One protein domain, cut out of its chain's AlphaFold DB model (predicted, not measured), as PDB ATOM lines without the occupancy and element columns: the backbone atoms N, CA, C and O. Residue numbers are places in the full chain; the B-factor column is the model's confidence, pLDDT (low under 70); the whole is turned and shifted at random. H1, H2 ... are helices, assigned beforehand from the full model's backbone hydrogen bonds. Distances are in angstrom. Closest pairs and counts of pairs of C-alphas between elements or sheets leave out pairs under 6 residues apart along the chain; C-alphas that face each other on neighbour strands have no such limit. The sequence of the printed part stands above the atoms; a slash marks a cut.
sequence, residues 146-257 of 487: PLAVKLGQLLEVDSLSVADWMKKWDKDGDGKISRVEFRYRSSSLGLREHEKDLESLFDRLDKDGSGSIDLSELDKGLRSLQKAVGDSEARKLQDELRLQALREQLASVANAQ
ATOM      1  N   PRO A 146     118.575 161.954 139.936       83.31
ATOM      2  CA  PRO A 146     117.870 162.962 139.154       83.31
ATOM      3  C   PRO A 146     117.900 164.334 139.830       83.31
ATOM      4  O   PRO A 146     117.734 164.443 141.045       83.31
ATOM      5  N   LEU A 147     118.017 165.395 139.031       84.50
ATOM      6  CA  LEU A 147     118.065 166.774 139.522       84.50
ATOM      7  C   LEU A 147     116.862 167.147 140.404       84.50
ATOM      8  O   LEU A 147     117.015 167.842 141.402       84.50
ATOM      9  N   ALA A 148     115.679 166.624 140.077       84.81
ATOM     10  CA  ALA A 148     114.468 166.791 140.877       84.81
ATOM     11  C   ALA A 148     114.598 166.205 142.298       84.81
ATOM     12  O   ALA A 148     114.117 166.801 143.254       84.81
ATOM     13  N   VAL A 149     115.282 165.066 142.449       85.69
ATOM     14  CA  VAL A 149     115.526 164.434 143.757       85.69
ATOM     15  C   VAL A 149     116.559 165.238 144.541       85.69
ATOM     16  O   VAL A 149     116.321 165.547 145.705       85.69
ATOM     17  N   LYS A 150     117.658 165.653 143.891       85.75
ATOM     18  CA  LYS A 150     118.681 166.517 144.509       85.75
ATOM     19  C   LYS A 150     118.073 167.829 145.011       85.75
ATOM     20  O   LYS A 150     118.303 168.216 146.152       85.75
ATOM     21  N   LEU A 151     117.273 168.499 144.175       84.62
ATOM     22  CA  LEU A 151     116.591 169.735 144.554       84.62
ATOM     23  C   LEU A 151     115.571 169.482 145.672       84.62
ATOM     24  O   LEU A 151     115.560 170.225 146.644       84.62
ATOM     25  N   GLY A 152     114.760 168.424 145.580       86.44
ATOM     26  CA  GLY A 152     113.798 168.063 146.625       86.44
ATOM     27  C   GLY A 152     114.450 167.857 147.996       86.44
ATOM     28  O   GLY A 152     113.993 168.447 148.970       86.44
ATOM     29  N   GLN A 153     115.560 167.113 148.057       84.94
ATOM     30  CA  GLN A 153     116.315 166.882 149.296       84.94
ATOM     31  C   GLN A 153     116.884 168.179 149.881       84.94
ATOM     32  O   GLN A 153     116.796 168.406 151.083       84.94
ATOM     33  N   LEU A 154     117.436 169.059 149.038       84.12
ATOM     34  CA  LEU A 154     117.964 170.356 149.480       84.12
ATOM     35  C   LEU A 154     116.868 171.276 150.034       84.12
ATOM     36  O   LEU A 154     117.118 172.043 150.960       84.12
ATOM     37  N   LEU A 155     115.657 171.197 149.481       82.56
ATOM     38  CA  LEU A 155     114.511 171.987 149.929       82.56
ATOM     39  C   LEU A 155     113.868 171.429 151.210       82.56
ATOM     40  O   LEU A 155     113.258 172.183 151.969       82.56
ATOM     41  N   GLU A 156     114.013 170.132 151.475       78.06
ATOM     42  CA  GLU A 156     113.497 169.480 152.683       78.06
ATOM     43  C   GLU A 156     114.272 169.892 153.947       78.06
ATOM     44  O   GLU A 156     113.671 170.092 155.005       78.06
ATOM     45  N   VAL A 157     115.583 170.136 153.816       73.94
ATOM     46  CA  VAL A 157     116.457 170.605 154.913       73.94
ATOM     47  C   VAL A 157     115.941 171.897 155.551       73.94
ATOM     48  O   VAL A 157     116.006 172.069 156.767       73.94
ATOM     49  N   ASP A 158     115.404 172.796 154.734       72.62
ATOM     50  CA  ASP A 158     114.996 174.135 155.150       72.62
ATOM     51  C   ASP A 158     113.597 174.151 155.816       72.62
ATOM     52  O   ASP A 158     113.266 175.120 156.499       72.62
ATOM     53  N   SER A 159     112.788 173.083 155.666       75.00
ATOM     54  CA  SER A 159     111.461 172.900 156.302       75.00
ATOM     55  C   SER A 159     110.536 174.134 156.243       75.00
ATOM     56  O   SER A 159     109.805 174.439 157.188       75.00
ATOM     57  N   LEU A 160     110.568 174.872 155.131       80.25
ATOM     58  CA  LEU A 160     109.810 176.114 154.953       80.25
ATOM     59  C   LEU A 160     108.423 175.870 154.358       80.25
ATOM     60  O   LEU A 160     108.208 174.931 153.590       80.25
ATOM     61  N   SER A 161     107.491 176.785 154.643       82.81
ATOM     62  CA  SER A 161     106.218 176.836 153.925       82.81
ATOM     63  C   SER A 161     106.418 177.308 152.478       82.81
ATOM     64  O   SER A 161     107.393 177.990 152.162       82.81
ATOM     65  N   VAL A 162     105.466 177.003 151.590       83.75
ATOM     66  CA  VAL A 162     105.495 177.461 150.184       83.75
ATOM     67  C   VAL A 162     105.594 178.987 150.091       83.75
ATOM     68  O   VAL A 162     106.331 179.512 149.263       83.75
ATOM     69  N   ALA A 163     104.901 179.709 150.976       83.62
ATOM     70  CA  ALA A 163     104.938 181.169 151.012       83.62
ATOM     71  C   ALA A 163     106.313 181.711 151.442       83.62
ATOM     72  O   ALA A 163     106.750 182.750 150.951       83.62
ATOM     73  N   ASP A 164     107.007 181.010 152.340       86.31
ATOM     74  CA  ASP A 164     108.355 181.385 152.772       86.31
ATOM     75  C   ASP A 164     109.402 181.037 151.712       86.31
ATOM     76  O   ASP A 164     110.341 181.807 151.498       86.31
ATOM     77  N   TRP A 165     109.210 179.928 150.988       84.50
ATOM     78  CA  TRP A 165     109.991 179.616 149.793       84.50
ATOM     79  C   TRP A 165     109.826 180.683 148.717       84.50
ATOM     80  O   TRP A 165     110.831 181.157 148.191       84.50
ATOM     81  N   MET A 166     108.589 181.123 148.466       85.56
ATOM     82  CA  MET A 166     108.300 182.197 147.521       85.56
ATOM     83  C   MET A 166     109.041 183.478 147.895       85.56
ATOM     84  O   MET A 166     109.824 183.976 147.102       85.56
ATOM     85  N   LYS A 167     108.907 183.946 149.142       87.06
ATOM     86  CA  LYS A 167     109.618 185.141 149.635       87.06
ATOM     87  C   LYS A 167     111.136 185.012 149.579       87.06
ATOM     88  O   LYS A 167     111.834 186.013 149.462       87.06
ATOM     89  N   LYS A 168     111.671 183.800 149.755       85.31
ATOM     90  CA  LYS A 168     113.108 183.576 149.595       85.31
ATOM     91  C   LYS A 168     113.495 183.671 148.121       85.31
ATOM     92  O   LYS A 168     114.578 184.170 147.845       85.31
ATOM     93  N   TRP A 169     112.705 183.148 147.192       87.75
ATOM     94  CA  TRP A 169     113.130 182.976 145.801       87.75
ATOM     95  C   TRP A 169     112.823 184.175 144.909       87.75
ATOM     96  O   TRP A 169     113.702 184.550 144.137       87.75
ATOM     97  N   ASP A 170     111.659 184.787 145.097       90.75
ATOM     98  CA  ASP A 170     111.211 186.035 144.478       90.75
ATOM     99  C   ASP A 170     112.022 187.212 145.050       90.75
ATOM    100  O   ASP A 170     111.921 187.558 146.232       90.75
ATOM    101  N   LYS A 171     112.929 187.766 144.242       87.19
ATOM    102  CA  LYS A 171     113.893 188.789 144.664       87.19
ATOM    103  C   LYS A 171     113.396 190.195 144.352       87.19
ATOM    104  O   LYS A 171     113.770 191.123 145.075       87.19
ATOM    105  N   ASP A 172     112.637 190.361 143.276       88.12
ATOM    106  CA  ASP A 172     112.072 191.651 142.880       88.12
ATOM    107  C   ASP A 172     110.672 191.914 143.469       88.12
ATOM    108  O   ASP A 172     110.240 193.069 143.508       88.12
ATOM    109  N   GLY A 173     110.045 190.895 144.063       87.25
ATOM    110  CA  GLY A 173     108.801 190.982 144.818       87.25
ATOM    111  C   GLY A 173     107.554 191.006 143.938       87.25
ATOM    112  O   GLY A 173     106.520 191.515 144.383       87.25
ATOM    113  N   ASP A 174     107.643 190.521 142.697       88.44
ATOM    114  CA  ASP A 174     106.536 190.540 141.739       88.44
ATOM    115  C   ASP A 174     105.484 189.436 141.984       88.44
ATOM    116  O   ASP A 174     104.422 189.420 141.349       88.44
ATOM    117  N   GLY A 175     105.730 188.557 142.963       85.25
ATOM    118  CA  GLY A 175     104.851 187.455 143.329       85.25
ATOM    119  C   GLY A 175     104.962 186.254 142.393       85.25
ATOM    120  O   GLY A 175     104.067 185.401 142.409       85.25
ATOM    121  N   LYS A 176     106.029 186.176 141.592       91.88
ATOM    122  CA  LYS A 176     106.372 185.072 140.692       91.88
ATOM    123  C   LYS A 176     107.862 184.734 140.830       91.88
ATOM    124  O   LYS A 176     108.633 185.475 141.420       91.88
ATOM    125  N   ILE A 177     108.275 183.560 140.353       91.31
ATOM    126  CA  ILE A 177     109.697 183.188 140.293       91.31
ATOM    127  C   ILE A 177     110.100 183.097 138.830       91.31
ATOM    128  O   ILE A 177     109.702 182.176 138.111       91.31
ATOM    129  N   SER A 178     110.923 184.038 138.385       91.12
ATOM    130  CA  SER A 178     111.486 184.031 137.039       91.12
ATOM    131  C   SER A 178     112.553 182.937 136.863       91.12
ATOM    132  O   SER A 178     113.166 182.454 137.821       91.12
ATOM    133  N   ARG A 179     112.860 182.577 135.608       90.25
ATOM    134  CA  ARG A 179     113.957 181.641 135.263       90.25
ATOM    135  C   ARG A 179     115.301 182.042 135.878       90.25
ATOM    136  O   ARG A 179     116.070 181.191 136.330       90.25
ATOM    137  N   VAL A 180     115.586 183.344 135.908       89.19
ATOM    138  CA  VAL A 180     116.842 183.889 136.442       89.19
ATOM    139  C   VAL A 180     116.912 183.694 137.956       89.19
ATOM    140  O   VAL A 180     117.951 183.278 138.475       89.19
ATOM    141  N   GLU A 181     115.809 183.936 138.662       90.19
ATOM    142  CA  GLU A 181     115.717 183.744 140.110       90.19
ATOM    143  C   GLU A 181     115.779 182.269 140.498       90.19
ATOM    144  O   GLU A 181     116.553 181.908 141.388       90.19
ATOM    145  N   PHE A 182     115.060 181.406 139.773       88.31
ATOM    146  CA  PHE A 182     115.124 179.954 139.941       88.31
ATOM    147  C   PHE A 182     116.560 179.439 139.812       88.31
ATOM    148  O   PHE A 182     117.035 178.673 140.655       88.31
ATOM    149  N   ARG A 183     117.290 179.892 138.786       85.88
ATOM    150  CA  ARG A 183     118.682 179.497 138.551       85.88
ATOM    151  C   ARG A 183     119.610 180.003 139.648       85.88
ATOM    152  O   ARG A 183     120.387 179.226 140.200       85.88
ATOM    153  N   TYR A 184     119.504 181.286 139.995       86.38
ATOM    154  CA  TYR A 184     120.305 181.890 141.058       86.38
ATOM    155  C   TYR A 184     120.121 181.146 142.386       86.38
ATOM    156  O   TYR A 184     121.098 180.845 143.082       86.38
ATOM    157  N   ARG A 185     118.875 180.803 142.727       86.06
ATOM    158  CA  ARG A 185     118.548 180.083 143.960       86.06
ATOM    159  C   ARG A 185     118.964 178.622 143.922       86.06
ATOM    160  O   ARG A 185     119.577 178.173 144.885       86.06
ATOM    161  N   SER A 186     118.756 177.925 142.809       84.50
ATOM    162  CA  SER A 186     119.238 176.551 142.619       84.50
ATOM    163  C   SER A 186     120.759 176.457 142.796       84.50
ATOM    164  O   SER A 186     121.243 175.597 143.532       84.50
ATOM    165  N   SER A 187     121.522 177.396 142.224       83.94
ATOM    166  CA  SER A 187     122.974 177.475 142.441       83.94
ATOM    167  C   SER A 187     123.352 177.840 143.878       83.94
ATOM    168  O   SER A 187     124.332 177.316 144.403       83.94
ATOM    169  N   SER A 188     122.572 178.707 144.534       82.50
ATOM    170  CA  SER A 188     122.789 179.091 145.940       82.50
ATOM    171  C   SER A 188     122.538 177.937 146.915       82.50
ATOM    172  O   SER A 188     123.178 177.882 147.960       82.50
ATOM    173  N   LEU A 189     121.654 176.999 146.559       81.38
ATOM    174  CA  LEU A 189     121.422 175.748 147.291       81.38
ATOM    175  C   LEU A 189     122.498 174.680 147.023       81.38
ATOM    176  O   LEU A 189     122.449 173.598 147.597       81.38
ATOM    177  N   GLY A 190     123.487 174.979 146.177       77.00
ATOM    178  CA  GLY A 190     124.610 174.090 145.895       77.00
ATOM    179  C   GLY A 190     124.422 173.171 144.687       77.00
ATOM    180  O   GLY A 190     125.304 172.352 144.432       77.00
ATOM    181  N   LEU A 191     123.343 173.314 143.903       81.44
ATOM    182  CA  LEU A 191     123.202 172.590 142.635       81.44
ATOM    183  C   LEU A 191     124.159 173.176 141.589       81.44
ATOM    184  O   LEU A 191     124.009 174.318 141.149       81.44
ATOM    185  N   ARG A 192     125.156 172.383 141.191       74.38
ATOM    186  CA  ARG A 192     126.159 172.722 140.168       74.38
ATOM    187  C   ARG A 192     125.919 171.912 138.900       74.38
ATOM    188  O   ARG A 192     126.745 171.097 138.511       74.38
ATOM    189  N   GLU A 193     124.754 172.115 138.309       79.75
ATOM    190  CA  GLU A 193     124.248 171.310 137.196       79.75
ATOM    191  C   GLU A 193     124.225 172.146 135.920       79.75
ATOM    192  O   GLU A 193     124.300 173.380 135.974       79.75
ATOM    193  N   HIS A 194     124.159 171.492 134.759       80.50
ATOM    194  CA  HIS A 194     124.153 172.226 133.502       80.50
ATOM    195  C   HIS A 194     122.900 173.091 133.377       80.50
ATOM    196  O   HIS A 194     121.794 172.712 133.756       80.50
ATOM    197  N   GLU A 195     123.084 174.264 132.777       81.12
ATOM    198  CA  GLU A 195     122.024 175.251 132.577       81.12
ATOM    199  C   GLU A 195     120.791 174.647 131.891       81.12
ATOM    200  O   GLU A 195     119.671 174.909 132.308       81.12
ATOM    201  N   LYS A 196     121.001 173.751 130.917       84.00
ATOM    202  CA  LYS A 196     119.933 173.023 130.216       84.00
ATOM    203  C   LYS A 196     119.098 172.119 131.127       84.00
ATOM    204  O   LYS A 196     117.899 171.980 130.890       84.00
ATOM    205  N   ASP A 197     119.703 171.511 132.143       84.69
ATOM    206  CA  ASP A 197     119.006 170.602 133.058       84.69
ATOM    207  C   ASP A 197     118.152 171.388 134.057       84.69
ATOM    208  O   ASP A 197     117.017 171.006 134.343       84.69
ATOM    209  N   LEU A 198     118.665 172.531 134.524       85.06
ATOM    210  CA  LEU A 198     117.909 173.486 135.336       85.06
ATOM    211  C   LEU A 198     116.744 174.091 134.548       85.06
ATOM    212  O   LEU A 198     115.645 174.194 135.084       85.06
ATOM    213  N   GLU A 199     116.963 174.428 133.277       87.94
ATOM    214  CA  GLU A 199     115.916 174.920 132.377       87.94
ATOM    215  C   GLU A 199     114.825 173.864 132.165       87.94
ATOM    216  O   GLU A 199     113.640 174.146 132.296       87.94
ATOM    217  N   SER A 200     115.228 172.612 131.937       87.75
ATOM    218  CA  SER A 200     114.298 171.491 131.768       87.75
ATOM    219  C   SER A 200     113.501 171.200 133.043       87.75
ATOM    220  O   SER A 200     112.356 170.751 132.973       87.75
ATOM    221  N   LEU A 201     114.098 171.416 134.221       87.12
ATOM    222  CA  LEU A 201     113.386 171.302 135.490       87.12
ATOM    223  C   LEU A 201     112.413 172.468 135.683       87.12
ATOM    224  O   LEU A 201     111.286 172.229 136.105       87.12
ATOM    225  N   PHE A 202     112.816 173.689 135.331       90.00
ATOM    226  CA  PHE A 202     111.944 174.862 135.348       90.00
ATOM    227  C   PHE A 202     110.714 174.647 134.459       90.00
ATOM    228  O   PHE A 202     109.594 174.759 134.943       90.00
ATOM    229  N   ASP A 203     110.911 174.215 133.212       90.38
ATOM    230  CA  ASP A 203     109.832 173.925 132.256       90.38
ATOM    231  C   ASP A 203     108.870 172.830 132.753       90.38
ATOM    232  O   ASP A 203     107.714 172.756 132.349       90.38
ATOM    233  N   ARG A 204     109.330 171.931 133.634       87.19
ATOM    234  CA  ARG A 204     108.454 170.926 134.259       87.19
ATOM    235  C   ARG A 204     107.588 171.511 135.371       87.19
ATOM    236  O   ARG A 204     106.530 170.926 135.643       87.19
ATOM    237  N   LEU A 205     108.058 172.564 136.035       86.81
ATOM    238  CA  LEU A 205     107.387 173.239 137.147       86.81
ATOM    239  C   LEU A 205     106.419 174.322 136.643       86.81
ATOM    240  O   LEU A 205     105.306 174.386 137.157       86.81
ATOM    241  N   ASP A 206     106.814 175.080 135.617       92.06
ATOM    242  CA  ASP A 206     106.001 176.053 134.870       92.06
ATOM    243  C   ASP A 206     105.018 175.306 133.948       92.06
ATOM    244  O   ASP A 206     105.359 174.872 132.846       92.06
ATOM    245  N   LYS A 207     103.807 175.037 134.445       88.50
ATOM    246  CA  LYS A 207     102.827 174.183 133.753       88.50
ATOM    247  C   LYS A 207     102.064 174.940 132.687       88.50
ATOM    248  O   LYS A 207     101.629 174.312 131.717       88.50
ATOM    249  N   ASP A 208     101.844 176.230 132.898       88.94
ATOM    250  CA  ASP A 208     101.138 177.079 131.946       88.94
ATOM    251  C   ASP A 208     102.060 177.679 130.870       88.94
ATOM    252  O   ASP A 208     101.567 178.171 129.851       88.94
ATOM    253  N   GLY A 209     103.381 177.547 131.039       88.62
ATOM    254  CA  GLY A 209     104.384 178.013 130.089       88.62
ATOM    255  C   GLY A 209     104.516 179.534 130.081       88.62
ATOM    256  O   GLY A 209     104.913 180.109 129.063       88.62
ATOM    257  N   SER A 210     104.146 180.199 131.176       89.19
ATOM    258  CA  SER A 210     104.190 181.656 131.302       89.19
ATOM    259  C   SER A 210     105.614 182.214 131.381       89.19
ATOM    260  O   SER A 210     105.810 183.419 131.205       89.19
ATOM    261  N   GLY A 211     106.618 181.359 131.605       89.06
ATOM    262  CA  GLY A 211     108.018 181.741 131.790       89.06
ATOM    263  C   GLY A 211     108.355 182.152 133.226       89.06
ATOM    264  O   GLY A 211     109.470 182.617 133.481       89.06
ATOM    265  N   SER A 212     107.414 181.977 134.153       91.06
ATOM    266  CA  SER A 212     107.509 182.349 135.565       91.06
ATOM    267  C   SER A 212     106.696 181.371 136.410       91.06
ATOM    268  O   SER A 212     105.572 181.079 136.043       91.06
ATOM    269  N   ILE A 213     107.216 180.908 137.545       91.62
ATOM    270  CA  ILE A 213     106.487 179.983 138.427       91.62
ATOM    271  C   ILE A 213     105.647 180.795 139.416       91.62
ATOM    272  O   ILE A 213     106.200 181.575 140.198       91.62
ATOM    273  N   ASP A 214     104.327 180.615 139.402       91.50
ATOM    274  CA  ASP A 214     103.432 181.239 140.387       91.50
ATOM    275  C   ASP A 214     103.340 180.448 141.712       91.50
ATOM    276  O   ASP A 214     103.874 179.348 141.859       91.50
ATOM    277  N   LEU A 215     102.647 180.994 142.720       88.38
ATOM    278  CA  LEU A 215     102.478 180.338 144.028       88.38
ATOM    279  C   LEU A 215     101.807 178.951 143.959       88.38
ATOM    280  O   LEU A 215     102.136 178.065 144.751       88.38
ATOM    281  N   SER A 216     100.843 178.760 143.056       88.94
ATOM    282  CA  SER A 216     100.118 177.494 142.884       88.94
ATOM    283  C   SER A 216     100.996 176.454 142.182       88.94
ATOM    284  O   SER A 216     100.985 175.275 142.550       88.94
ATOM    285  N   GLU A 217     101.764 176.879 141.185       90.75
ATOM    286  CA  GLU A 217     102.755 176.053 140.504       90.75
ATOM    287  C   GLU A 217     103.908 175.676 141.431       90.75
ATOM    288  O   GLU A 217     104.319 174.516 141.437       90.75
ATOM    289  N   LEU A 218     104.355 176.594 142.291       87.75
ATOM    290  CA  LEU A 218     105.371 176.322 143.303       87.75
ATOM    291  C   LEU A 218     104.897 175.282 144.331       87.75
ATOM    292  O   LEU A 218     105.646 174.348 144.614       87.75
ATOM    293  N   ASP A 219     103.667 175.373 144.861       87.69
ATOM    294  CA  ASP A 219     103.120 174.357 145.787       87.69
ATOM    295  C   ASP A 219     103.070 172.967 145.130       87.69
ATOM    296  O   ASP A 219     103.568 171.984 145.688       87.69
ATOM    297  N   LYS A 220     102.535 172.875 143.906       87.88
ATOM    298  CA  LYS A 220     102.486 171.613 143.145       87.88
ATOM    299  C   LYS A 220     103.888 171.098 142.822       87.88
ATOM    300  O   LYS A 220     104.138 169.894 142.911       87.88
ATOM    301  N   GLY A 221     104.792 172.005 142.473       86.19
ATOM    302  CA  GLY A 221     106.193 171.748 142.193       86.19
ATOM    303  C   GLY A 221     106.906 171.127 143.384       86.19
ATOM    304  O   GLY A 221     107.427 170.019 143.274       86.19
ATOM    305  N   LEU A 222     106.840 171.771 144.548       85.56
ATOM    306  CA  LEU A 222     107.421 171.277 145.797       85.56
ATOM    307  C   LEU A 222     106.868 169.904 146.193       85.56
ATOM    308  O   LEU A 222     107.645 169.006 146.511       85.56
ATOM    309  N   ARG A 223     105.550 169.687 146.080       85.94
ATOM    310  CA  ARG A 223     104.941 168.363 146.312       85.94
ATOM    311  C   ARG A 223     105.459 167.306 145.340       85.94
ATOM    312  O   ARG A 223     105.675 166.162 145.730       85.94
ATOM    313  N   SER A 224     105.649 167.669 144.072       86.81
ATOM    314  CA  SER A 224     106.185 166.756 143.058       86.81
ATOM    315  C   SER A 224     107.647 166.389 143.323       86.81
ATOM    316  O   SER A 224     108.020 165.230 143.146       86.81
ATOM    317  N   LEU A 225     108.449 167.339 143.818       86.75
ATOM    318  CA  LEU A 225     109.834 167.111 144.229       86.75
ATOM    319  C   LEU A 225     109.892 166.220 145.477       86.75
ATOM    320  O   LEU A 225     110.623 165.239 145.470       86.75
ATOM    321  N   GLN A 226     109.064 166.482 146.495       85.19
ATOM    322  CA  GLN A 226     108.950 165.627 147.688       85.19
ATOM    323  C   GLN A 226     108.527 164.201 147.332       85.19
ATOM    324  O   GLN A 226     109.112 163.234 147.817       85.19
ATOM    325  N   LYS A 227     107.553 164.049 146.426       86.62
ATOM    326  CA  LYS A 227     107.172 162.733 145.910       86.62
ATOM    327  C   LYS A 227     108.344 162.052 145.199       86.62
ATOM    328  O   LYS A 227     108.568 160.872 145.422       86.62
ATOM    329  N   ALA A 228     109.116 162.779 144.389       86.31
ATOM    330  CA  ALA A 228     110.291 162.225 143.720       86.31
ATOM    331  C   ALA A 228     111.378 161.766 144.710       86.31
ATOM    332  O   ALA A 228     112.032 160.754 144.456       86.31
ATOM    333  N   VAL A 229     111.557 162.471 145.835       86.94
ATOM    334  CA  VAL A 229     112.448 162.048 146.931       86.94
ATOM    335  C   VAL A 229     111.934 160.762 147.574       86.94
ATOM    336  O   VAL A 229     112.669 159.776 147.592       86.94
ATOM    337  N   GLY A 230     110.665 160.725 147.989       85.50
ATOM    338  CA  GLY A 230     110.059 159.530 148.581       85.50
ATOM    339  C   GLY A 230     110.075 158.317 147.642       85.50
ATOM    340  O   GLY A 230     110.431 157.218 148.058       85.50
ATOM    341  N   ASP A 231     109.776 158.513 146.355       87.06
ATOM    342  CA  ASP A 231     109.841 157.461 145.333       87.06
ATOM    343  C   ASP A 231     111.288 156.959 145.130       87.06
ATOM    344  O   ASP A 231     111.505 155.769 144.905       87.06
ATOM    345  N   SER A 232     112.290 157.844 145.211       86.75
ATOM    346  CA  SER A 232     113.716 157.487 145.115       86.75
ATOM    347  C   SER A 232     114.195 156.690 146.332       86.75
ATOM    348  O   SER A 232     114.882 155.681 146.183       86.75
ATOM    349  N   GLU A 233     113.805 157.095 147.539       86.38
ATOM    350  CA  GLU A 233     114.124 156.375 148.777       86.38
ATOM    351  C   GLU A 233     113.439 155.010 148.844       86.38
ATOM    352  O   GLU A 233     114.083 154.016 149.185       86.38
ATOM    353  N   ALA A 234     112.170 154.933 148.437       86.94
ATOM    354  CA  ALA A 234     111.441 153.674 148.346       86.94
ATOM    355  C   ALA A 234     112.120 152.689 147.379       86.94
ATOM    356  O   ALA A 234     112.247 151.510 147.706       86.94
ATOM    357  N   ARG A 235     112.612 153.168 146.226       86.88
ATOM    358  CA  ARG A 235     113.384 152.345 145.275       86.88
ATOM    359  C   ARG A 235     114.687 151.837 145.881       86.88
ATOM    360  O   ARG A 235     114.947 150.642 145.807       86.88
ATOM    361  N   LYS A 236     115.461 152.707 146.540       87.19
ATOM    362  CA  LYS A 236     116.706 152.308 147.224       87.19
ATOM    363  C   LYS A 236     116.450 151.218 148.265       87.19
ATOM    364  O   LYS A 236     117.157 150.217 148.280       87.19
ATOM    365  N   LEU A 237     115.417 151.387 149.092       88.69
ATOM    366  CA  LEU A 237     115.037 150.399 150.102       88.69
ATOM    367  C   LEU A 237     114.593 149.073 149.466       88.69
ATOM    368  O   LEU A 237     114.940 148.001 149.958       88.69
ATOM    369  N   GLN A 238     113.838 149.134 148.367       87.69
ATOM    370  CA  GLN A 238     113.402 147.949 147.630       87.69
ATOM    371  C   GLN A 238     114.590 147.182 147.029       87.69
ATOM    372  O   GLN A 238     114.632 145.953 147.127       87.69
ATOM    373  N   ASP A 239     115.558 147.888 146.448       88.75
ATOM    374  CA  ASP A 239     116.767 147.284 145.889       88.75
ATOM    375  C   ASP A 239     117.662 146.685 146.990       88.75
ATOM    376  O   ASP A 239     118.155 145.566 146.837       88.75
ATOM    377  N   GLU A 240     117.803 147.352 148.143       89.50
ATOM    378  CA  GLU A 240     118.509 146.808 149.314       89.50
ATOM    379  C   GLU A 240     117.843 145.536 149.859       89.50
ATOM    380  O   GLU A 240     118.529 144.544 150.128       89.50
ATOM    381  N   LEU A 241     116.510 145.516 149.957       92.06
ATOM    382  CA  LEU A 241     115.760 144.332 150.378       92.06
ATOM    383  C   LEU A 241     115.963 143.167 149.395       92.06
ATOM    384  O   LEU A 241     116.123 142.014 149.801       92.06
ATOM    385  N   ARG A 242     115.991 143.464 148.091       92.19
ATOM    386  CA  ARG A 242     116.226 142.470 147.040       92.19
ATOM    387  C   ARG A 242     117.653 141.916 147.087       92.19
ATOM    388  O   ARG A 242     117.827 140.705 146.951       92.19
ATOM    389  N   LEU A 243     118.653 142.763 147.338       91.88
ATOM    390  CA  LEU A 243     120.039 142.340 147.572       91.88
ATOM    391  C   LEU A 243     120.149 141.431 148.799       91.88
ATOM    392  O   LEU A 243     120.824 140.402 148.746       91.88
ATOM    393  N   GLN A 244     119.473 141.778 149.897       93.00
ATOM    394  CA  GLN A 244     119.454 140.954 151.102       93.00
ATOM    395  C   GLN A 244     118.838 139.575 150.830       93.00
ATOM    396  O   GLN A 244     119.433 138.562 151.201       93.00
ATOM    397  N   ALA A 245     117.702 139.526 150.127       92.19
ATOM    398  CA  ALA A 245     117.046 138.273 149.761       92.19
ATOM    399  C   ALA A 245     117.939 137.383 148.875       92.19
ATOM    400  O   ALA A 245     118.071 136.189 149.141       92.19
ATOM    401  N   LEU A 246     118.610 137.955 147.867       92.81
ATOM    402  CA  LEU A 246     119.548 137.217 147.009       92.81
ATOM    403  C   LEU A 246     120.738 136.657 147.798       92.81
ATOM    404  O   LEU A 246     121.131 135.507 147.596       92.81
ATOM    405  N   ARG A 247     121.298 137.438 148.731       93.75
ATOM    406  CA  ARG A 247     122.394 136.987 149.605       93.75
ATOM    407  C   ARG A 247     121.965 135.853 150.529       93.75
ATOM    408  O   ARG A 247     122.737 134.919 150.736       93.75
ATOM    409  N   GLU A 248     120.746 135.904 151.060       93.81
ATOM    410  CA  GLU A 248     120.187 134.831 151.885       93.81
ATOM    411  C   GLU A 248     119.978 133.544 151.075       93.81
ATOM    412  O   GLU A 248     120.385 132.464 151.513       93.81
ATOM    413  N   GLN A 249     119.436 133.650 149.856       92.81
ATOM    414  CA  GLN A 249     119.323 132.512 148.939       92.81
ATOM    415  C   GLN A 249     120.700 131.910 148.616       92.81
ATOM    416  O   GLN A 249     120.867 130.691 148.684       92.81
ATOM    417  N   LEU A 250     121.704 132.748 148.336       93.81
ATOM    418  CA  LEU A 250     123.084 132.309 148.103       93.81
ATOM    419  C   LEU A 250     123.688 131.600 149.312       93.81
ATOM    420  O   LEU A 250     124.303 130.546 149.153       93.81
ATOM    421  N   ALA A 251     123.491 132.134 150.517       93.75
ATOM    422  CA  ALA A 251     123.964 131.507 151.746       93.75
ATOM    423  C   ALA A 251     123.316 130.130 151.967       93.75
ATOM    424  O   ALA A 251     123.997 129.173 152.342       93.75
ATOM    425  N   SER A 252     122.017 130.007 151.680       92.81
ATOM    426  CA  SER A 252     121.282 128.744 151.783       92.81
ATOM    427  C   SER A 252     121.811 127.691 150.799       92.81
ATOM    428  O   SER A 252     122.118 126.561 151.191       92.81
ATOM    429  N   VAL A 253     122.020 128.080 149.536       93.44
ATOM    430  CA  VAL A 253     122.600 127.215 148.498       93.44
ATOM    431  C   VAL A 253     124.044 126.826 148.839       93.44
ATOM    432  O   VAL A 253     124.405 125.652 148.739       93.44
ATOM    433  N   ALA A 254     124.862 127.770 149.311       93.00
ATOM    434  CA  ALA A 254     126.241 127.513 149.722       93.00
ATOM    435  C   ALA A 254     126.320 126.518 150.894       93.00
ATOM    436  O   ALA A 254     127.133 125.596 150.861       93.00
ATOM    437  N   ASN A 255     125.433 126.637 151.885       93.19
ATOM    438  CA  ASN A 255     125.336 125.684 152.992       93.19
ATOM    439  C   ASN A 255     124.973 124.268 152.500       93.19
ATOM    440  O   ASN A 255     125.565 123.276 152.933       93.19
ATOM    441  N   ALA A 256     124.041 124.153 151.546       91.50
ATOM    442  CA  ALA A 256     123.691 122.870 150.935       91.50
ATOM    443  C   ALA A 256     124.868 122.246 150.151       91.50
ATOM    444  O   ALA A 256     125.082 121.028 150.215       91.50
ATOM    445  N   GLN A 257     125.664 123.063 149.452       90.81
ATOM    446  CA  GLN A 257     126.888 122.615 148.779       90.81
ATOM    447  C   GLN A 257     127.950 122.143 149.774       90.81
ATOM    448  O   GLN A 257     128.477 121.039 149.630       90.81
TER     449      GLN A 257
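AT A GLANCE: This is residues 146 to 257 of the 487 residues of the protein "Hypothetical protein" of Haptolina ericina (UniProt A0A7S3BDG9). One long straight helix, H5, has its first part along one side of a small head made with four short helices, H1 to H4, and its residues 234 to 257 stick out from that head as a free arm. H1, H2 and H4 pack on the first part of H5, while H3 packs on H2 and H4. The printed part has 112 residues with five named helices, in the order H1 H2 H3 H4 H5, and no named strand; the class is all helix. It is only just loose, close to extended, with a radius of gyration of the C-alphas of 19.5 A, and spans 71 by 27 by 25 A, the arm making the length.

IN THESE COORDINATES: Find C-alpha 215 at (102.478, 180.338, 144.028); from there H5, residues 215 to 257, runs 62.9 A to C-alpha 257 at (126.888, 122.615, 148.779). Go back to C-alpha 147 at (118.065, 166.774, 139.522) for H1, residues 147 to 157, 15.9 A long. H2 is residues 162 to 169, 10.4 A; H3 is 179 to 188, 14.1 A; H4 is 195 to 205, 15.5 A.

HOW THE PARTS SIT: Look first at H5: its residues 222 to 232 touch H1, about perpendicular at 78 degrees, closest at the C-alphas of Gly 152 and Leu 225, 4.7 A. Its residues 217 to 221 touch H4, closest at C-alphas Leu 205 and Gly 221, 5.4 A. Its residues 215 to 222 touch H2, closest at C-alphas Val 162 and Asp 219, 5.9 A. H3 touches H4 at a steep tilt of 66 degrees, opposite ways, closest at C-alphas Arg 183 and Leu 198, 6.9 A. H3 and H5 are apart. In the five helices each O i to N i+4 pair is within hydrogen-bond range.

THE WHOLE: The C-alphas farthest apart, Asp 174 and Gln 257, are 71.3 A apart. Without the free residues 234 to 257, the body spans 36 by 28 by 25 A. The printed part has no cut, the link from H1 to H2 is tight, the others short, and no printed residue is under 70 in pLDDT.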